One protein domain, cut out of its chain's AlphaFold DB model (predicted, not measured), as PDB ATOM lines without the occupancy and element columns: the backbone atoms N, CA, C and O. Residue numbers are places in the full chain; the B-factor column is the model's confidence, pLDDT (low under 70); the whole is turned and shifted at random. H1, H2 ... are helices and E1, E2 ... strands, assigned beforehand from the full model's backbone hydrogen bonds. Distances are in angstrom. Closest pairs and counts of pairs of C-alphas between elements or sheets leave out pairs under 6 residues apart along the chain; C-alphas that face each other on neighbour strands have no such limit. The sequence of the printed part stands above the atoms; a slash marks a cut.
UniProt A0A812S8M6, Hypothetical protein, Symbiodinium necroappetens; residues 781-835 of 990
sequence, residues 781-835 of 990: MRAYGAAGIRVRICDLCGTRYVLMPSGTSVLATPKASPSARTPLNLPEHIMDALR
ATOM      1  N   MET A 781      48.107 -25.532 -27.987       76.75
ATOM      2  CA  MET A 781      48.177 -26.940 -28.421       76.75
ATOM      3  C   MET A 781      49.620 -27.450 -28.411       76.75
ATOM      4  O   MET A 781      50.406 -27.100 -29.295       76.75
ATOM      5  N   ARG A 782      49.950 -28.352 -27.482       84.94
ATOM      6  CA  ARG A 782      51.237 -29.069 -27.479       84.94
ATOM      7  C   ARG A 782      51.135 -30.372 -28.267       84.94
ATOM      8  O   ARG A 782      50.171 -31.124 -28.134       84.94
ATOM      9  N   ALA A 783      52.136 -30.640 -29.106       86.19
ATOM     10  CA  ALA A 783      52.211 -31.838 -29.938       86.19
ATOM     11  C   ALA A 783      53.377 -32.737 -29.500       86.19
ATOM     12  O   ALA A 783      54.532 -32.322 -29.527       86.19
ATOM     13  N   TYR A 784      53.071 -33.986 -29.160       84.94
ATOM     14  CA  TYR A 784      54.028 -35.006 -28.738       84.94
ATOM     15  C   TYR A 784      54.102 -36.108 -29.798       84.94
ATOM     16  O   TYR A 784      53.079 -36.667 -30.189       84.94
ATOM     17  N   GLY A 785      55.303 -36.419 -30.287       85.81
ATOM     18  CA  GLY A 785      55.530 -37.470 -31.281       85.81
ATOM     19  C   GLY A 785      56.355 -38.616 -30.707       85.81
ATOM     20  O   GLY A 785      57.519 -38.413 -30.379       85.81
ATOM     21  N   ALA A 786      55.784 -39.818 -30.629       66.38
ATOM     22  CA  ALA A 786      56.494 -41.021 -30.194       66.38
ATOM     23  C   ALA A 786      56.072 -42.230 -31.041       66.38
ATOM     24  O   ALA A 786      54.893 -42.410 -31.338       66.38
ATOM     25  N   ALA A 787      57.041 -43.057 -31.451       74.19
ATOM     26  CA  ALA A 787      56.817 -44.280 -32.236       74.19
ATOM     27  C   ALA A 787      55.930 -44.104 -33.499       74.19
ATOM     28  O   ALA A 787      55.155 -44.986 -33.852       74.19
ATOM     29  N   GLY A 788      56.034 -42.954 -34.180       80.25
ATOM     30  CA  GLY A 788      55.258 -42.642 -35.391       80.25
ATOM     31  C   GLY A 788      53.841 -42.109 -35.144       80.25
ATOM     32  O   GLY A 788      53.206 -41.637 -36.083       80.25
ATOM     33  N   ILE A 789      53.368 -42.108 -33.896       82.81
ATOM     34  CA  ILE A 789      52.074 -41.545 -33.499       82.81
ATOM     35  C   ILE A 789      52.299 -40.106 -33.019       82.81
ATOM     36  O   ILE A 789      53.170 -39.851 -32.185       82.81
ATOM     37  N   ARG A 790      51.518 -39.154 -33.545       89.75
ATOM     38  CA  ARG A 790      51.513 -37.756 -33.084       89.75
ATOM     39  C   ARG A 790      50.260 -37.513 -32.247       89.75
ATOM     40  O   ARG A 790      49.154 -37.722 -32.732       89.75
ATOM     41  N   VAL A 791      50.424 -37.052 -31.013       92.31
ATOM     42  CA  VAL A 791      49.329 -36.688 -30.106       92.31
ATOM     43  C   VAL A 791      49.337 -35.177 -29.913       92.31
ATOM     44  O   VAL A 791      50.368 -34.619 -29.548       92.31
ATOM     45  N   ARG A 792      48.209 -34.505 -30.150       92.12
ATOM     46  CA  ARG A 792      47.982 -33.111 -29.746       92.12
ATOM     47  C   ARG A 792      47.195 -33.083 -28.445       92.12
ATOM     48  O   ARG A 792      46.256 -33.858 -28.287       92.12
ATOM     49  N   ILE A 793      47.567 -32.194 -27.535       92.38
ATOM     50  CA  ILE A 793      46.852 -31.935 -26.285       92.38
ATOM     51  C   ILE A 793      46.526 -30.444 -26.261       92.38
ATOM     52  O   ILE A 793      47.419 -29.630 -26.501       92.38
ATOM     53  N   CYS A 794      45.264 -30.094 -26.017       91.00
ATOM     54  CA  CYS A 794      44.894 -28.717 -25.709       91.00
ATOM     55  C   CYS A 794      45.179 -28.450 -24.229       91.00
ATOM     56  O   CYS A 794      44.669 -29.150 -23.357       91.00
ATOM     57  N   ASP A 795      45.993 -27.440 -23.956       83.31
ATOM     58  CA  ASP A 795      46.495 -27.131 -22.618       83.31
ATOM     59  C   ASP A 795      45.435 -26.498 -21.708       83.31
ATOM     60  O   ASP A 795      45.581 -26.547 -20.492       83.31
ATOM     61  N   LEU A 796      44.362 -25.948 -22.290       83.19
ATOM     62  CA  LEU A 796      43.279 -25.277 -21.564       83.19
ATOM     63  C   LEU A 796      42.149 -26.227 -21.139       83.19
ATOM     64  O   LEU A 796      41.590 -26.059 -20.063       83.19
ATOM     65  N   CYS A 797      41.809 -27.230 -21.957       85.25
ATOM     66  CA  CYS A 797      40.730 -28.189 -21.661       85.25
ATOM     67  C   CYS A 797      41.206 -29.643 -21.486       85.25
ATOM     68  O   CYS A 797      40.393 -30.544 -21.292       85.25
ATOM     69  N   GLY A 798      42.511 -29.912 -21.601       84.88
ATOM     70  CA  GLY A 798      43.105 -31.246 -21.441       84.88
ATOM     71  C   GLY A 798      42.777 -32.257 -22.550       84.88
ATOM     72  O   GLY A 798      43.325 -33.367 -22.544       84.88
ATOM     73  N   THR A 799      41.911 -31.902 -23.508       87.75
ATOM     74  CA  THR A 799      41.450 -32.772 -24.600       87.75
ATOM     75  C   THR A 799      42.620 -33.249 -25.463       87.75
ATOM     76  O   THR A 799      43.466 -32.456 -25.884       87.75
ATOM     77  N   ARG A 800      42.674 -34.561 -25.733       91.88
ATOM     78  CA  ARG A 800      43.784 -35.217 -26.441       91.88
ATOM     79  C   ARG A 800      43.319 -35.786 -27.774       91.88
ATOM     80  O   ARG A 800      42.325 -36.504 -27.827       91.88
ATOM     81  N   TYR A 801      44.081 -35.537 -28.829       92.00
ATOM     82  CA  TYR A 801      43.803 -36.003 -30.183       92.00
ATOM     83  C   TYR A 801      44.998 -36.772 -30.744       92.00
ATOM     84  O   TYR A 801      46.127 -36.287 -30.705       92.00
ATOM     85  N   VAL A 802      44.764 -37.946 -31.319       94.00
ATOM     86  CA  VAL A 802      45.755 -38.713 -32.081       94.00
ATOM     87  C   VAL A 802      45.631 -38.342 -33.555       94.00
ATOM     88  O   VAL A 802      44.595 -38.567 -34.174       94.00
ATOM     89  N   LEU A 803      46.689 -37.764 -34.116       92.25
ATOM     90  CA  LEU A 803      46.815 -37.480 -35.542       92.25
ATOM     91  C   LEU A 803      47.208 -38.757 -36.285       92.25
ATOM     92  O   LEU A 803      48.306 -39.293 -36.099       92.25
ATOM     93  N   MET A 804      46.313 -39.211 -37.154       88.88
ATOM     94  CA  MET A 804      46.546 -40.308 -38.083       88.88
ATOM     95  C   MET A 804      47.485 -39.867 -39.221       88.88
ATOM     96  O   MET A 804      47.530 -38.680 -39.556       88.88
ATOM     97  N   PRO A 805      48.192 -40.798 -39.895       84.69
ATOM     98  CA  PRO A 805      49.000 -40.488 -41.081       84.69
ATOM     99  C   PRO A 805      48.216 -39.826 -42.227       84.69
ATOM    100  O   PRO A 805      48.800 -39.113 -43.036       84.69
ATOM    101  N   SER A 806      46.896 -40.025 -42.271       83.50
ATOM    102  CA  SER A 806      45.935 -39.369 -43.170       83.50
ATOM    103  C   SER A 806      45.660 -37.892 -42.847       83.50
ATOM    104  O   SER A 806      44.868 -37.264 -43.539       83.50
ATOM    105  N   GLY A 807      46.243 -37.340 -41.779       82.56
ATOM    106  CA  GLY A 807      45.981 -35.977 -41.301       82.56
ATOM    107  C   GLY A 807      44.708 -35.829 -40.459       82.56
ATOM    108  O   GLY A 807      44.532 -34.805 -39.805       82.56
ATOM    109  N   THR A 808      43.850 -36.852 -40.412       85.56
ATOM    110  CA  THR A 808      42.652 -36.875 -39.565       85.56
ATOM    111  C   THR A 808      43.018 -37.041 -38.090       85.56
ATOM    112  O   THR A 808      43.911 -37.810 -37.732       85.56
ATOM    113  N   SER A 809      42.326 -36.318 -37.212       88.56
ATOM    114  CA  SER A 809      42.552 -36.346 -35.767       88.56
ATOM    115  C   SER A 809      41.435 -37.103 -35.051       88.56
ATOM    116  O   SER A 809      40.263 -36.787 -35.235       88.56
ATOM    117  N   VAL A 810      41.797 -38.067 -34.210       91.25
ATOM    118  CA  VAL A 810      40.875 -38.940 -33.466       91.25
ATOM    119  C   VAL A 810      40.962 -38.604 -31.981       91.25
ATOM    120  O   VAL A 810      42.061 -38.570 -31.432       91.25
ATOM    121  N   LEU A 811      39.829 -38.375 -31.318       89.62
ATOM    122  CA  LEU A 811      39.786 -38.120 -29.876       89.62
ATOM    123  C   LEU A 811      40.316 -39.336 -29.091       89.62
ATOM    124  O   LEU A 811      39.862 -40.461 -29.295       89.62
ATOM    125  N   ALA A 812      41.267 -39.110 -28.186       86.25
ATOM    126  CA  ALA A 812      41.877 -40.141 -27.352       86.25
ATOM    127  C   ALA A 812      41.506 -39.927 -25.879       86.25
ATOM    128  O   ALA A 812      41.878 -38.921 -25.272       86.25
ATOM    129  N   THR A 813      40.802 -40.892 -25.288       80.25
ATOM    130  CA  THR A 813      40.441 -40.857 -23.867       80.25
ATOM    131  C   THR A 813      41.561 -41.465 -23.011       80.25
ATOM    132  O   THR A 813      42.087 -42.531 -23.348       80.25
ATOM    133  N   PRO A 814      41.985 -40.805 -21.912       66.88
ATOM    134  CA  PRO A 814      42.987 -41.364 -21.013       66.88
ATOM    135  C   PRO A 814      42.453 -42.617 -20.304       66.88
ATOM    136  O   PRO A 814      41.254 -42.772 -20.066       66.88
ATOM    137  N   LYS A 815      43.361 -43.536 -19.971       62.66
ATOM    138  CA  LYS A 815      43.024 -44.865 -19.457       62.66
ATOM    139  C   LYS A 815      42.560 -44.839 -17.990       62.66
ATOM    140  O   LYS A 815      43.339 -45.155 -17.098       62.66
ATOM    141  N   ALA A 816      41.285 -44.523 -17.765       47.94
ATOM    142  CA  ALA A 816      40.640 -44.614 -16.450       47.94
ATOM    143  C   ALA A 816      39.907 -45.952 -16.200       47.94
ATOM    144  O   ALA A 816      39.695 -46.319 -15.048       47.94
ATOM    145  N   SER A 817      39.534 -46.717 -17.240       48.75
ATOM    146  CA  SER A 817      38.807 -47.986 -17.050       48.75
ATOM    147  C   SER A 817      39.736 -49.216 -16.955       48.75
ATOM    148  O   SER A 817      40.693 -49.341 -17.731       48.75
ATOM    149  N   PRO A 818      39.415 -50.207 -16.092       51.94
ATOM    150  CA  PRO A 818      40.096 -51.507 -16.072       51.94
ATOM    151  C   PRO A 818      39.926 -52.338 -17.359       51.94
ATOM    152  O   PRO A 818      40.658 -53.303 -17.569       51.94
ATOM    153  N   SER A 819      38.961 -51.986 -18.219       55.06
ATOM    154  CA  SER A 819      38.599 -52.719 -19.442       55.06
ATOM    155  C   SER A 819      39.308 -52.231 -20.716       55.06
ATOM    156  O   SER A 819      39.276 -52.923 -21.736       55.06
ATOM    157  N   ALA A 820      39.970 -51.069 -20.684       61.66
ATOM    158  CA  ALA A 820      40.607 -50.466 -21.854       61.66
ATOM    159  C   ALA A 820      41.822 -51.276 -22.362       61.66
ATOM    160  O   ALA A 820      42.852 -51.408 -21.683       61.66
ATOM    161  N   ARG A 821      41.716 -51.787 -23.600       59.28
ATOM    162  CA  ARG A 821      42.715 -52.665 -24.248       59.28
ATOM    163  C   ARG A 821      44.003 -51.954 -24.679       59.28
ATOM    164  O   ARG A 821      45.024 -52.618 -24.847       59.28
ATOM    165  N   THR A 822      43.983 -50.633 -24.865       71.75
ATOM    166  CA  THR A 822      45.142 -49.841 -25.321       71.75
ATOM    167  C   THR A 822      45.372 -48.616 -24.422       71.75
ATOM    168  O   THR A 822      44.432 -48.162 -23.770       71.75
ATOM    169  N   PRO A 823      46.600 -48.051 -24.351       71.38
ATOM    170  CA  PRO A 823      46.908 -46.922 -23.456       71.38
ATOM    171  C   PRO A 823      46.129 -45.625 -23.736       71.38
ATOM    172  O   PRO A 823      46.063 -44.761 -22.870       71.38
ATOM    173  N   LEU A 824      45.565 -45.494 -24.941       78.19
ATOM    174  CA  LEU A 824      44.806 -44.331 -25.423       78.19
ATOM    175  C   LEU A 824      43.341 -44.680 -25.756       78.19
ATOM    176  O   LEU A 824      42.661 -43.905 -26.422       78.19
ATOM    177  N   ASN A 825      42.902 -45.886 -25.369       80.56
ATOM    178  CA  ASN A 825      41.580 -46.462 -25.636       80.56
ATOM    179  C   ASN A 825      41.089 -46.338 -27.100       80.56
ATOM    180  O   ASN A 825      39.895 -46.222 -27.365       80.56
ATOM    181  N   LEU A 826      42.018 -46.366 -28.061       84.56
ATOM    182  CA  LEU A 826      41.705 -46.269 -29.487       84.56
ATOM    183  C   LEU A 826      41.007 -47.550 -29.988       84.56
ATOM    184  O   LEU A 826      41.481 -48.647 -29.663       84.56
ATOM    185  N   PRO A 827      39.957 -47.431 -30.829       80.81
ATOM    186  CA  PRO A 827      39.340 -48.553 -31.531       80.81
ATOM    187  C   PRO A 827      40.347 -49.416 -32.306       80.81
ATOM    188  O   PRO A 827      41.323 -48.922 -32.875       80.81
ATOM    189  N   GLU A 828      40.079 -50.721 -32.375       80.88
ATOM    190  CA  GLU A 828      41.024 -51.722 -32.895       80.88
ATOM    191  C   GLU A 828      41.384 -51.482 -34.380       80.88
ATOM    192  O   GLU A 828      42.552 -51.573 -34.752       80.88
ATOM    193  N   HIS A 829      40.433 -51.009 -35.196       83.06
ATOM    194  CA  HIS A 829      40.674 -50.629 -36.598       83.06
ATOM    195  C   HIS A 829      41.615 -49.415 -36.761       83.06
ATOM    196  O   HIS A 829      42.383 -49.347 -37.720       83.06
ATOM    197  N   ILE A 830      41.609 -48.474 -35.808       82.38
ATOM    198  CA  ILE A 830      42.501 -47.300 -35.803       82.38
ATOM    199  C   ILE A 830      43.920 -47.736 -35.423       82.38
ATOM    200  O   ILE A 830      44.898 -47.299 -36.030       82.38
ATOM    201  N   MET A 831      44.037 -48.669 -34.476       83.88
ATOM    202  CA  MET A 831      45.312 -49.289 -34.111       83.88
ATOM    203  C   MET A 831      45.920 -50.104 -35.260       83.88
ATOM    204  O   MET A 831      47.137 -50.070 -35.439       83.88
ATOM    205  N   ASP A 832      45.108 -50.804 -36.057       83.12
ATOM    206  CA  ASP A 832      45.585 -51.527 -37.244       83.12
ATOM    207  C   ASP A 832      46.024 -50.582 -38.375       83.12
ATOM    208  O   ASP A 832      47.060 -50.827 -39.002       83.12
ATOM    209  N   ALA A 833      45.323 -49.461 -38.581       82.44
ATOM    210  CA  ALA A 833      45.753 -48.412 -39.510       82.44
ATOM    211  C   ALA A 833      47.097 -47.778 -39.090       82.44
ATOM    212  O   ALA A 833      47.991 -47.611 -39.922       82.44
ATOM    213  N   LEU A 834      47.291 -47.504 -37.792       81.31
ATOM    214  CA  LEU A 834      48.565 -47.009 -37.246       81.31
ATOM    215  C   LEU A 834      49.710 -48.032 -37.343       81.31
ATOM    216  O   LEU A 834      50.875 -47.642 -37.402       81.31
ATOM    217  N   ARG A 835      49.407 -49.335 -37.386       82.75
ATOM    218  CA  ARG A 835      50.408 -50.410 -37.527       82.75
ATOM    219  C   ARG A 835      50.916 -50.611 -38.955       82.75
ATOM    220  O   ARG A 835      51.798 -51.445 -39.151       82.75
TER     221      ARG A 835
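What this domain is: This is residues 781 to 835 of the 990 residues of the protein "Hypothetical protein" of Symbiodinium necroappetens (UniProt A0A812S8M6). The model shows a small twisted sheet of four strands, E1 to E4, laid down one after another as a meander of hairpins, with one short helix, H1, to one side of it. From the last strand a long loop, residues 812 to 827, swings out and folds back to lead into H1, which ends nearest to the first residue of E2. The printed part has 55 residues, with four named strands and then one named helix along the chain; the sheet's order is E1, E2, E3, E4, antiparallel throughout. The class is mixed, helices and strands, though under half of the residues are in named elements. The whole is compact, with a radius of gyration of the C-alphas of 11.2 A, and spans 28 by 26 by 17 A.

How they stand to each other: E1, residues 781 to 786, and E2, residues 789 to 794, form a hairpin with 159 degrees between their directions; N 784 and O 791 are within hydrogen-bond range at 2.8 A, and so are N 782 and O 793 at 3.0 A. E2 forms the next hairpin with E3, residues 800 to 803, at 145 degrees, with N 792 and O 801 within hydrogen-bond range at 2.8 A. E3 and E4, residues 809 to 811, form the last hairpin at 147 degrees, with N 802 and O 810 within hydrogen-bond range at 2.8 A. These four strands are a meander, each the antiparallel neighbour of the one before. E1 and E4 are the edge strands and are apart; from edge to edge the strands' lines turn by 83 degrees. H1, residues 828 to 834, is not on the sheet, but only just, with 4 pairs of C-alphas within 10 A. The closest C-alphas of E2 and H1, those of Ile 789 and Leu 834, are 7.5 A apart. H1 is apart from E1 and from E3. In H1 every O i to N i+4 pair is within hydrogen-bond range.

Where its parts are: E1 begins at C-alpha 781 (48.177, -26.940, -28.421) and is 16.4 A long. E2 is 16.6 A long. E3 is 9.9 A long, and E4, of three residues, ends at C-alpha 811 (39.786, -38.120, -29.876). H1 is 9.9 A long and ends at C-alpha 834 (48.565, -47.009, -37.246).

The domain as a whole: The two C-alphas farthest apart, those of Leu 796 and Asp 832, are 30.7 A from each other. The printed part has no cut. The links between the strands are tight, while the link from E4 to H1 is long, with 16 residues. The mean pLDDT of the printed part is 80.3, and it is under 70 at residue 786 and residues 814 to 821.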